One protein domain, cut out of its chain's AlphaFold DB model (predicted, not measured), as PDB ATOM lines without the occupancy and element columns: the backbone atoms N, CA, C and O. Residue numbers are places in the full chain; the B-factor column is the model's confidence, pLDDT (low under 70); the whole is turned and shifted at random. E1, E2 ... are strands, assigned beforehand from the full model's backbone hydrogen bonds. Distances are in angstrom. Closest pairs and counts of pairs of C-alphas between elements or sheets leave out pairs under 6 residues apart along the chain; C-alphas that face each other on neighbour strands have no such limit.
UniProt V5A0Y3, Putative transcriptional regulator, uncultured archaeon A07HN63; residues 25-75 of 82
ATOM      1  N   ILE A  25      52.137   8.895 -38.243       87.94
ATOM      2  CA  ILE A  25      52.789  10.123 -38.682       87.94
ATOM      3  C   ILE A  25      52.765  10.178 -40.209       87.94
ATOM      4  O   ILE A  25      53.241   9.242 -40.856       87.94
ATOM      5  N   GLN A  26      52.265  11.277 -40.773       89.31
ATOM      6  CA  GLN A  26      52.198  11.495 -42.222       89.31
ATOM      7  C   GLN A  26      53.041  12.709 -42.629       89.31
ATOM      8  O   GLN A  26      53.260  13.624 -41.838       89.31
ATOM      9  N   LEU A  27      53.521  12.720 -43.873       89.88
ATOM     10  CA  LEU A  27      54.230  13.858 -44.461       89.88
ATOM     11  C   LEU A  27      53.323  14.537 -45.481       89.88
ATOM     12  O   LEU A  27      52.727  13.865 -46.321       89.88
ATOM     13  N   SER A  28      53.244  15.860 -45.416       90.88
ATOM     14  CA  SER A  28      52.455  16.670 -46.340       90.88
ATOM     15  C   SER A  28      53.182  17.976 -46.658       90.88
ATOM     16  O   SER A  28      54.246  18.263 -46.107       90.88
ATOM     17  N   HIS A  29      52.630  18.755 -47.581       92.81
ATOM     18  CA  HIS A  29      53.136  20.075 -47.936       92.81
ATOM     19  C   HIS A  29      51.981  21.049 -48.150       92.81
ATOM     20  O   HIS A  29      50.839  20.647 -48.388       92.81
ATOM     21  N   VAL A  30      52.271  22.339 -48.009       93.00
ATOM     22  CA  VAL A  30      51.279  23.398 -48.168       93.00
ATOM     23  C   VAL A  30      51.086  23.721 -49.645       93.00
ATOM     24  O   VAL A  30      52.047  23.971 -50.372       93.00
ATOM     25  N   THR A  31      49.828  23.730 -50.077       91.56
ATOM     26  CA  THR A  31      49.427  23.972 -51.469       91.56
ATOM     27  C   THR A  31      48.807  25.355 -51.695       91.56
ATOM     28  O   THR A  31      48.524  25.699 -52.841       91.56
ATOM     29  N   SER A  32      48.602  26.149 -50.638       91.62
ATOM     30  CA  SER A  32      47.988  27.483 -50.688       91.62
ATOM     31  C   SER A  32      48.681  28.490 -49.769       91.62
ATOM     32  O   SER A  32      49.289  28.125 -48.770       91.62
ATOM     33  N   ASP A  33      48.491  29.775 -50.044       92.19
ATOM     34  CA  ASP A  33      49.058  30.914 -49.306       92.19
ATOM     35  C   ASP A  33      48.233  31.345 -48.073       92.19
ATOM     36  O   ASP A  33      48.598  32.272 -47.355       92.19
ATOM     37  N   SER A  34      47.134  30.651 -47.765       87.44
ATOM     38  CA  SER A  34      46.173  31.017 -46.708       87.44
ATOM     39  C   SER A  34      46.741  31.085 -45.285       87.44
ATOM     40  O   SER A  34      46.096  31.635 -44.392       87.44
ATOM     41  N   MET A  35      47.901  30.473 -45.054       93.06
ATOM     42  CA  MET A  35      48.587  30.440 -43.762       93.06
ATOM     43  C   MET A  35      49.842  31.319 -43.746       93.06
ATOM     44  O   MET A  35      50.566  31.314 -42.746       93.06
ATOM     45  N   GLU A  36      50.104  32.100 -44.796       92.44
ATOM     46  CA  GLU A  36      51.203  33.060 -44.793       92.44
ATOM     47  C   GLU A  36      50.968  34.173 -43.751       92.44
ATOM     48  O   GLU A  36      49.835  34.613 -43.537       92.44
ATOM     49  N   PRO A  37      52.023  34.634 -43.051       91.56
ATOM     50  CA  PRO A  37      53.431  34.234 -43.174       91.56
ATOM     51  C   PRO A  37      53.827  33.055 -42.261       91.56
ATOM     52  O   PRO A  37      55.010  32.793 -42.080       91.56
ATOM     53  N   THR A  38      52.867  32.388 -41.612       92.38
ATOM     54  CA  THR A  38      53.162  31.317 -40.643       92.38
ATOM     55  C   THR A  38      53.729  30.075 -41.327       92.38
ATOM     56  O   THR A  38      54.712  29.521 -40.845       92.38
ATOM     57  N   ILE A  39      53.083  29.620 -42.403       90.81
ATOM     58  CA  ILE A  39      53.537  28.496 -43.229       90.81
ATOM     59  C   ILE A  39      53.324  28.895 -44.689       90.81
ATOM     60  O   ILE A  39      52.210  29.274 -45.058       90.81
ATOM     61  N   GLY A  40      54.394  28.854 -45.480       93.69
ATOM     62  CA  GLY A  40      54.404  29.287 -46.870       93.69
ATOM     63  C   GLY A  40      54.011  28.183 -47.845       93.69
ATOM     64  O   GLY A  40      54.085  26.989 -47.547       93.69
ATOM     65  N   THR A  41      53.616  28.588 -49.051       94.56
ATOM     66  CA  THR A  41      53.352  27.638 -50.138       94.56
ATOM     67  C   THR A  41      54.613  26.828 -50.455       94.56
ATOM     68  O   THR A  41      55.682  27.389 -50.684       94.56
ATOM     69  N   GLY A  42      54.485  25.500 -50.506       92.94
ATOM     70  CA  GLY A  42      55.598  24.579 -50.745       92.94
ATOM     71  C   GLY A  42      56.329  24.110 -49.483       92.94
ATOM     72  O   GLY A  42      57.107  23.159 -49.575       92.94
ATOM     73  N   ASP A  43      56.053  24.693 -48.312       95.31
ATOM     74  CA  ASP A  43      56.626  24.212 -47.056       95.31
ATOM     75  C   ASP A  43      56.117  22.801 -46.737       95.31
ATOM     76  O   ASP A  43      54.917  22.507 -46.807       95.31
ATOM     77  N   GLY A  44      57.046  21.919 -46.371       93.88
ATOM     78  CA  GLY A  44      56.740  20.580 -45.883       93.88
ATOM     79  C   GLY A  44      56.401  20.594 -44.394       93.88
ATOM     80  O   GLY A  44      57.026  21.311 -43.614       93.88
ATOM     81  N   TYR A  45      55.452  19.760 -43.981       92.81
ATOM     82  CA  TYR A  45      55.107  19.577 -42.574       92.81
ATOM     83  C   TYR A  45      54.805  18.116 -42.244       92.81
ATOM     84  O   TYR A  45      54.497  17.285 -43.104       92.81
ATOM     85  N   VAL A  46      54.929  17.811 -40.955       93.12
ATOM     86  CA  VAL A  46      54.678  16.490 -40.387       93.12
ATOM     87  C   VAL A  46      53.337  16.522 -39.672       93.12
ATOM     88  O   VAL A  46      53.123  17.341 -38.780       93.12
ATOM     89  N   LEU A  47      52.446  15.619 -40.052       92.38
ATOM     90  CA  LEU A  47      51.191  15.376 -39.362       92.38
ATOM     91  C   LEU A  47      51.407  14.329 -38.283       92.38
ATOM     92  O   LEU A  47      51.944  13.255 -38.550       92.38
ATOM     93  N   VAL A  48      50.947  14.641 -37.080       92.44
ATOM     94  CA  VAL A  48      50.896  13.720 -35.946       92.44
ATOM     95  C   VAL A  48      49.434  13.489 -35.561       92.44
ATOM     96  O   VAL A  48      48.600  14.354 -35.844       92.44
ATOM     97  N   PRO A  49      49.090  12.350 -34.932       89.69
ATOM     98  CA  PRO A  49      47.735  12.127 -34.444       89.69
ATOM     99  C   PRO A  49      47.308  13.262 -33.516       89.69
ATOM    100  O   PRO A  49      48.054  13.630 -32.606       89.69
ATOM    101  N   ALA A  50      46.119  13.810 -33.756       86.81
ATOM    102  CA  ALA A  50      45.577  14.863 -32.913       86.81
ATOM    103  C   ALA A  50      45.332  14.327 -31.495       86.81
ATOM    104  O   ALA A  50      44.744  13.258 -31.317       86.81
ATOM    105  N   GLY A  51      45.811  15.076 -30.502       87.75
ATOM    106  CA  GLY A  51      45.405  14.929 -29.109       87.75
ATOM    107  C   GLY A  51      44.215  15.838 -28.808       87.75
ATOM    108  O   GLY A  51      43.304  15.977 -29.624       87.75
ATOM    109  N   ASP A  52      44.252  16.494 -27.652       90.62
ATOM    110  CA  ASP A  52      43.317  17.575 -27.346       90.62
ATOM    111  C   ASP A  52      43.618  18.790 -28.230       90.62
ATOM    112  O   ASP A  52      44.752  19.256 -28.270       90.62
ATOM    113  N   VAL A  53      42.601  19.308 -28.923       90.06
ATOM    114  CA  VAL A  53      42.736  20.480 -29.798       90.06
ATOM    115  C   VAL A  53      42.548  21.746 -28.972       90.06
ATOM    116  O   VAL A  53      41.457  21.978 -28.447       90.06
ATOM    117  N   ILE A  54      43.583  22.583 -28.882       91.31
ATOM    118  CA  ILE A  54      43.542  23.823 -28.093       91.31
ATOM    119  C   ILE A  54      43.778  25.079 -28.948       91.31
ATOM    120  O   ILE A  54      44.402  25.012 -30.012       91.31
ATOM    121  N   PRO A  55      43.289  26.258 -28.510       94.75
ATOM    122  CA  PRO A  55      43.499  27.500 -29.243       94.75
ATOM    123  C   PRO A  55      44.986  27.783 -29.477       94.75
ATOM    124  O   PRO A  55      45.809  27.669 -28.572       94.75
ATOM    125  N   GLY A  56      45.315  28.185 -30.701       92.75
ATOM    126  CA  GLY A  56      46.678  28.459 -31.142       92.75
ATOM    127  C   GLY A  56      47.357  27.301 -31.872       92.75
ATOM    128  O   GLY A  56      48.319  27.566 -32.593       92.75
ATOM    129  N   GLU A  57      46.869  26.065 -31.774       93.88
ATOM    130  CA  GLU A  57      47.422  24.939 -32.539       93.88
ATOM    131  C   GLU A  57      47.111  25.043 -34.030       93.88
ATOM    132  O   GLU A  57      46.128  25.665 -34.430       93.88
ATOM    133  N   ILE A  58      47.958  24.438 -34.863       94.00
ATOM    134  CA  ILE A  58      47.718  24.300 -36.300       94.00
ATOM    135  C   ILE A  58      47.313  22.857 -36.550       94.00
ATOM    136  O   ILE A  58      48.086  21.941 -36.278       94.00
ATOM    137  N   VAL A  59      46.105  22.669 -37.064       94.50
ATOM    138  CA  VAL A  59      45.518  21.347 -37.270       94.50
ATOM    139  C   VAL A  59      45.108  21.176 -38.721       94.50
ATOM    140  O   VAL A  59      44.674  22.128 -39.374       94.50
ATOM    141  N   THR A  60      45.230  19.946 -39.210       93.62
ATOM    142  CA  THR A  60      44.705  19.541 -40.512       93.62
ATOM    143  C   THR A  60      43.444  18.720 -40.305       93.62
ATOM    144  O   THR A  60      43.450  17.747 -39.554       93.62
ATOM    145  N   PHE A  61      42.363  19.106 -40.972       92.38
ATOM    146  CA  PHE A  61      41.067  18.440 -40.871       92.38
ATOM    147  C   PHE A  61      40.387  18.382 -42.235       92.38
ATOM    148  O   PHE A  61      40.713  19.153 -43.138       92.38
ATOM    149  N   TYR A  62      39.453  17.449 -42.392       93.00
ATOM    150  CA  TYR A  62      38.646  17.367 -43.600       93.00
ATOM    151  C   TYR A  62      37.556  18.443 -43.570       93.00
ATOM    152  O   TYR A  62      36.747  18.489 -42.644       93.00
ATOM    153  N   SER A  63      37.544  19.310 -44.576       93.81
ATOM    154  CA  SER A  63      36.509  20.313 -44.788       93.81
ATOM    155  C   SER A  63      35.524  19.791 -45.825       93.81
ATOM    156  O   SER A  63      35.895  19.575 -46.978       93.81
ATOM    157  N   GLU A  64      34.263  19.619 -45.425       94.25
ATOM    158  CA  GLU A  64      33.192  19.241 -46.354       94.25
ATOM    159  C   GLU A  64      32.969  20.319 -47.421       94.25
ATOM    160  O   GLU A  64      32.816  19.993 -48.590       94.25
ATOM    161  N   GLU A  65      33.047  21.599 -47.045       92.81
ATOM    162  CA  GLU A  65      32.895  22.736 -47.966       92.81
ATOM    163  C   GLU A  65      33.928  22.727 -49.103       92.81
ATOM    164  O   GLU A  65      33.630  23.141 -50.221       92.81
ATOM    165  N   ARG A  66      35.147  22.260 -48.821       90.25
ATOM    166  CA  ARG A  66      36.240  22.180 -49.801       90.25
ATOM    167  C   ARG A  66      36.471  20.775 -50.351       90.25
ATOM    168  O   ARG A  66      37.408  20.598 -51.122       90.25
ATOM    169  N   GLU A  67      35.661  19.801 -49.935       94.31
ATOM    170  CA  GLU A  67      35.801  18.379 -50.274       94.31
ATOM    171  C   GLU A  67      37.247  17.865 -50.132       94.31
ATOM    172  O   GLU A  67      37.772  17.132 -50.973       94.31
ATOM    173  N   GLY A  68      37.933  18.288 -49.066       92.44
ATOM    174  CA  GLY A  68      39.362  18.034 -48.928       92.44
ATOM    175  C   GLY A  68      39.956  18.443 -47.587       92.44
ATOM    176  O   GLY A  68      39.314  19.082 -46.755       92.44
ATOM    177  N   TYR A  69      41.215  18.059 -47.375       92.50
ATOM    178  CA  TYR A  69      41.953  18.420 -46.169       92.50
ATOM    179  C   TYR A  69      42.443  19.864 -46.231       92.50
ATOM    180  O   TYR A  69      43.061  20.281 -47.209       92.50
ATOM    181  N   VAL A  70      42.203  20.601 -45.152       94.19
ATOM    182  CA  VAL A  70      42.683  21.970 -44.964       94.19
ATOM    183  C   VAL A  70      43.448  22.096 -43.663       94.19
ATOM    184  O   VAL A  70      43.193  21.359 -42.713       94.19
ATOM    185  N   THR A  71      44.359  23.063 -43.619       93.75
ATOM    186  CA  THR A  71      45.215  23.327 -42.465       93.75
ATOM    187  C   THR A  71      44.976  24.743 -41.968       93.75
ATOM    188  O   THR A  71      45.172  25.700 -42.715       93.75
ATOM    189  N   HIS A  72      44.563  24.882 -40.709       93.50
ATOM    190  CA  HIS A  72      44.276  26.179 -40.096       93.50
ATOM    191  C   HIS A  72      44.740  26.240 -38.645       93.50
ATOM    192  O   HIS A  72      44.908  25.218 -37.979       93.50
ATOM    193  N   ARG A  73      44.913  27.472 -38.148       93.69
ATOM    194  CA  ARG A  73      45.114  27.724 -36.723       93.69
ATOM    195  C   ARG A  73      43.778  27.721 -35.985       93.69
ATOM    196  O   ARG A  73      42.847  28.422 -36.379       93.69
ATOM    197  N   VAL A  74      43.710  26.985 -34.883       93.94
ATOM    198  CA  VAL A  74      42.555  26.944 -33.985       93.94
ATOM    199  C   VAL A  74      42.401  28.311 -33.323       93.94
ATOM    200  O   VAL A  74      43.268  28.744 -32.565       93.94
ATOM    201  N   ALA A  75      41.299  29.002 -33.603       92.38
ATOM    202  CA  ALA A  75      41.016  30.307 -33.004       92.38
ATOM    203  C   ALA A  75      40.413  30.195 -31.592       92.38
ATOM    204  O   ALA A  75      40.593  31.082 -30.762       92.38
TER     205      ALA A  75
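AT A GLANCE: This is residues 25 to 75 of the 82 residues of the protein "Putative transcriptional regulator" of uncultured archaeon A07HN63 (UniProt V5A0Y3). With little regular structure, two small two-strand hairpins, E1 with E2 and E3 with E4, are set crosswise to each other and joined by loops. The printed part has 51 residues, 20 of them in four named strands, E1 to E4 along the chain; it is all strand, with no named helix. It is compact, with a radius of gyration of the C-alphas of 10.9 A, and spans 27 by 23 by 22 A.

HOW THE PARTS SIT: E1, residues 26 to 29, and E2, residues 44 to 47, form an antiparallel hairpin at 148 degrees, with N 28 and O 45 3.0 A apart. E3, residues 58 to 63, and E4, residues 68 to 73, form another at 149 degrees, with N 61 and O 70 3.0 A apart. The closest C-alphas of E2 and E3, Leu 47 and Thr 60, are 7.8 A apart. E1 is apart from E3 and E4, and E2 from E4.

IN THESE COORDINATES: E1 begins at C-alpha 26 (52.198, 11.495, -42.222) and measures 10.4 A, E2 10.0 A, E3 14.6 A and E4 16.6 A, ending at C-alpha 73 (45.114, 27.724, -36.723).

THE WHOLE: The farthest C-alphas, Gly 42 and Asp 52, are 27.3 A apart. The link from E1 to E2 is long. There is no cut, and no printed residue is under 70 in pLDDT.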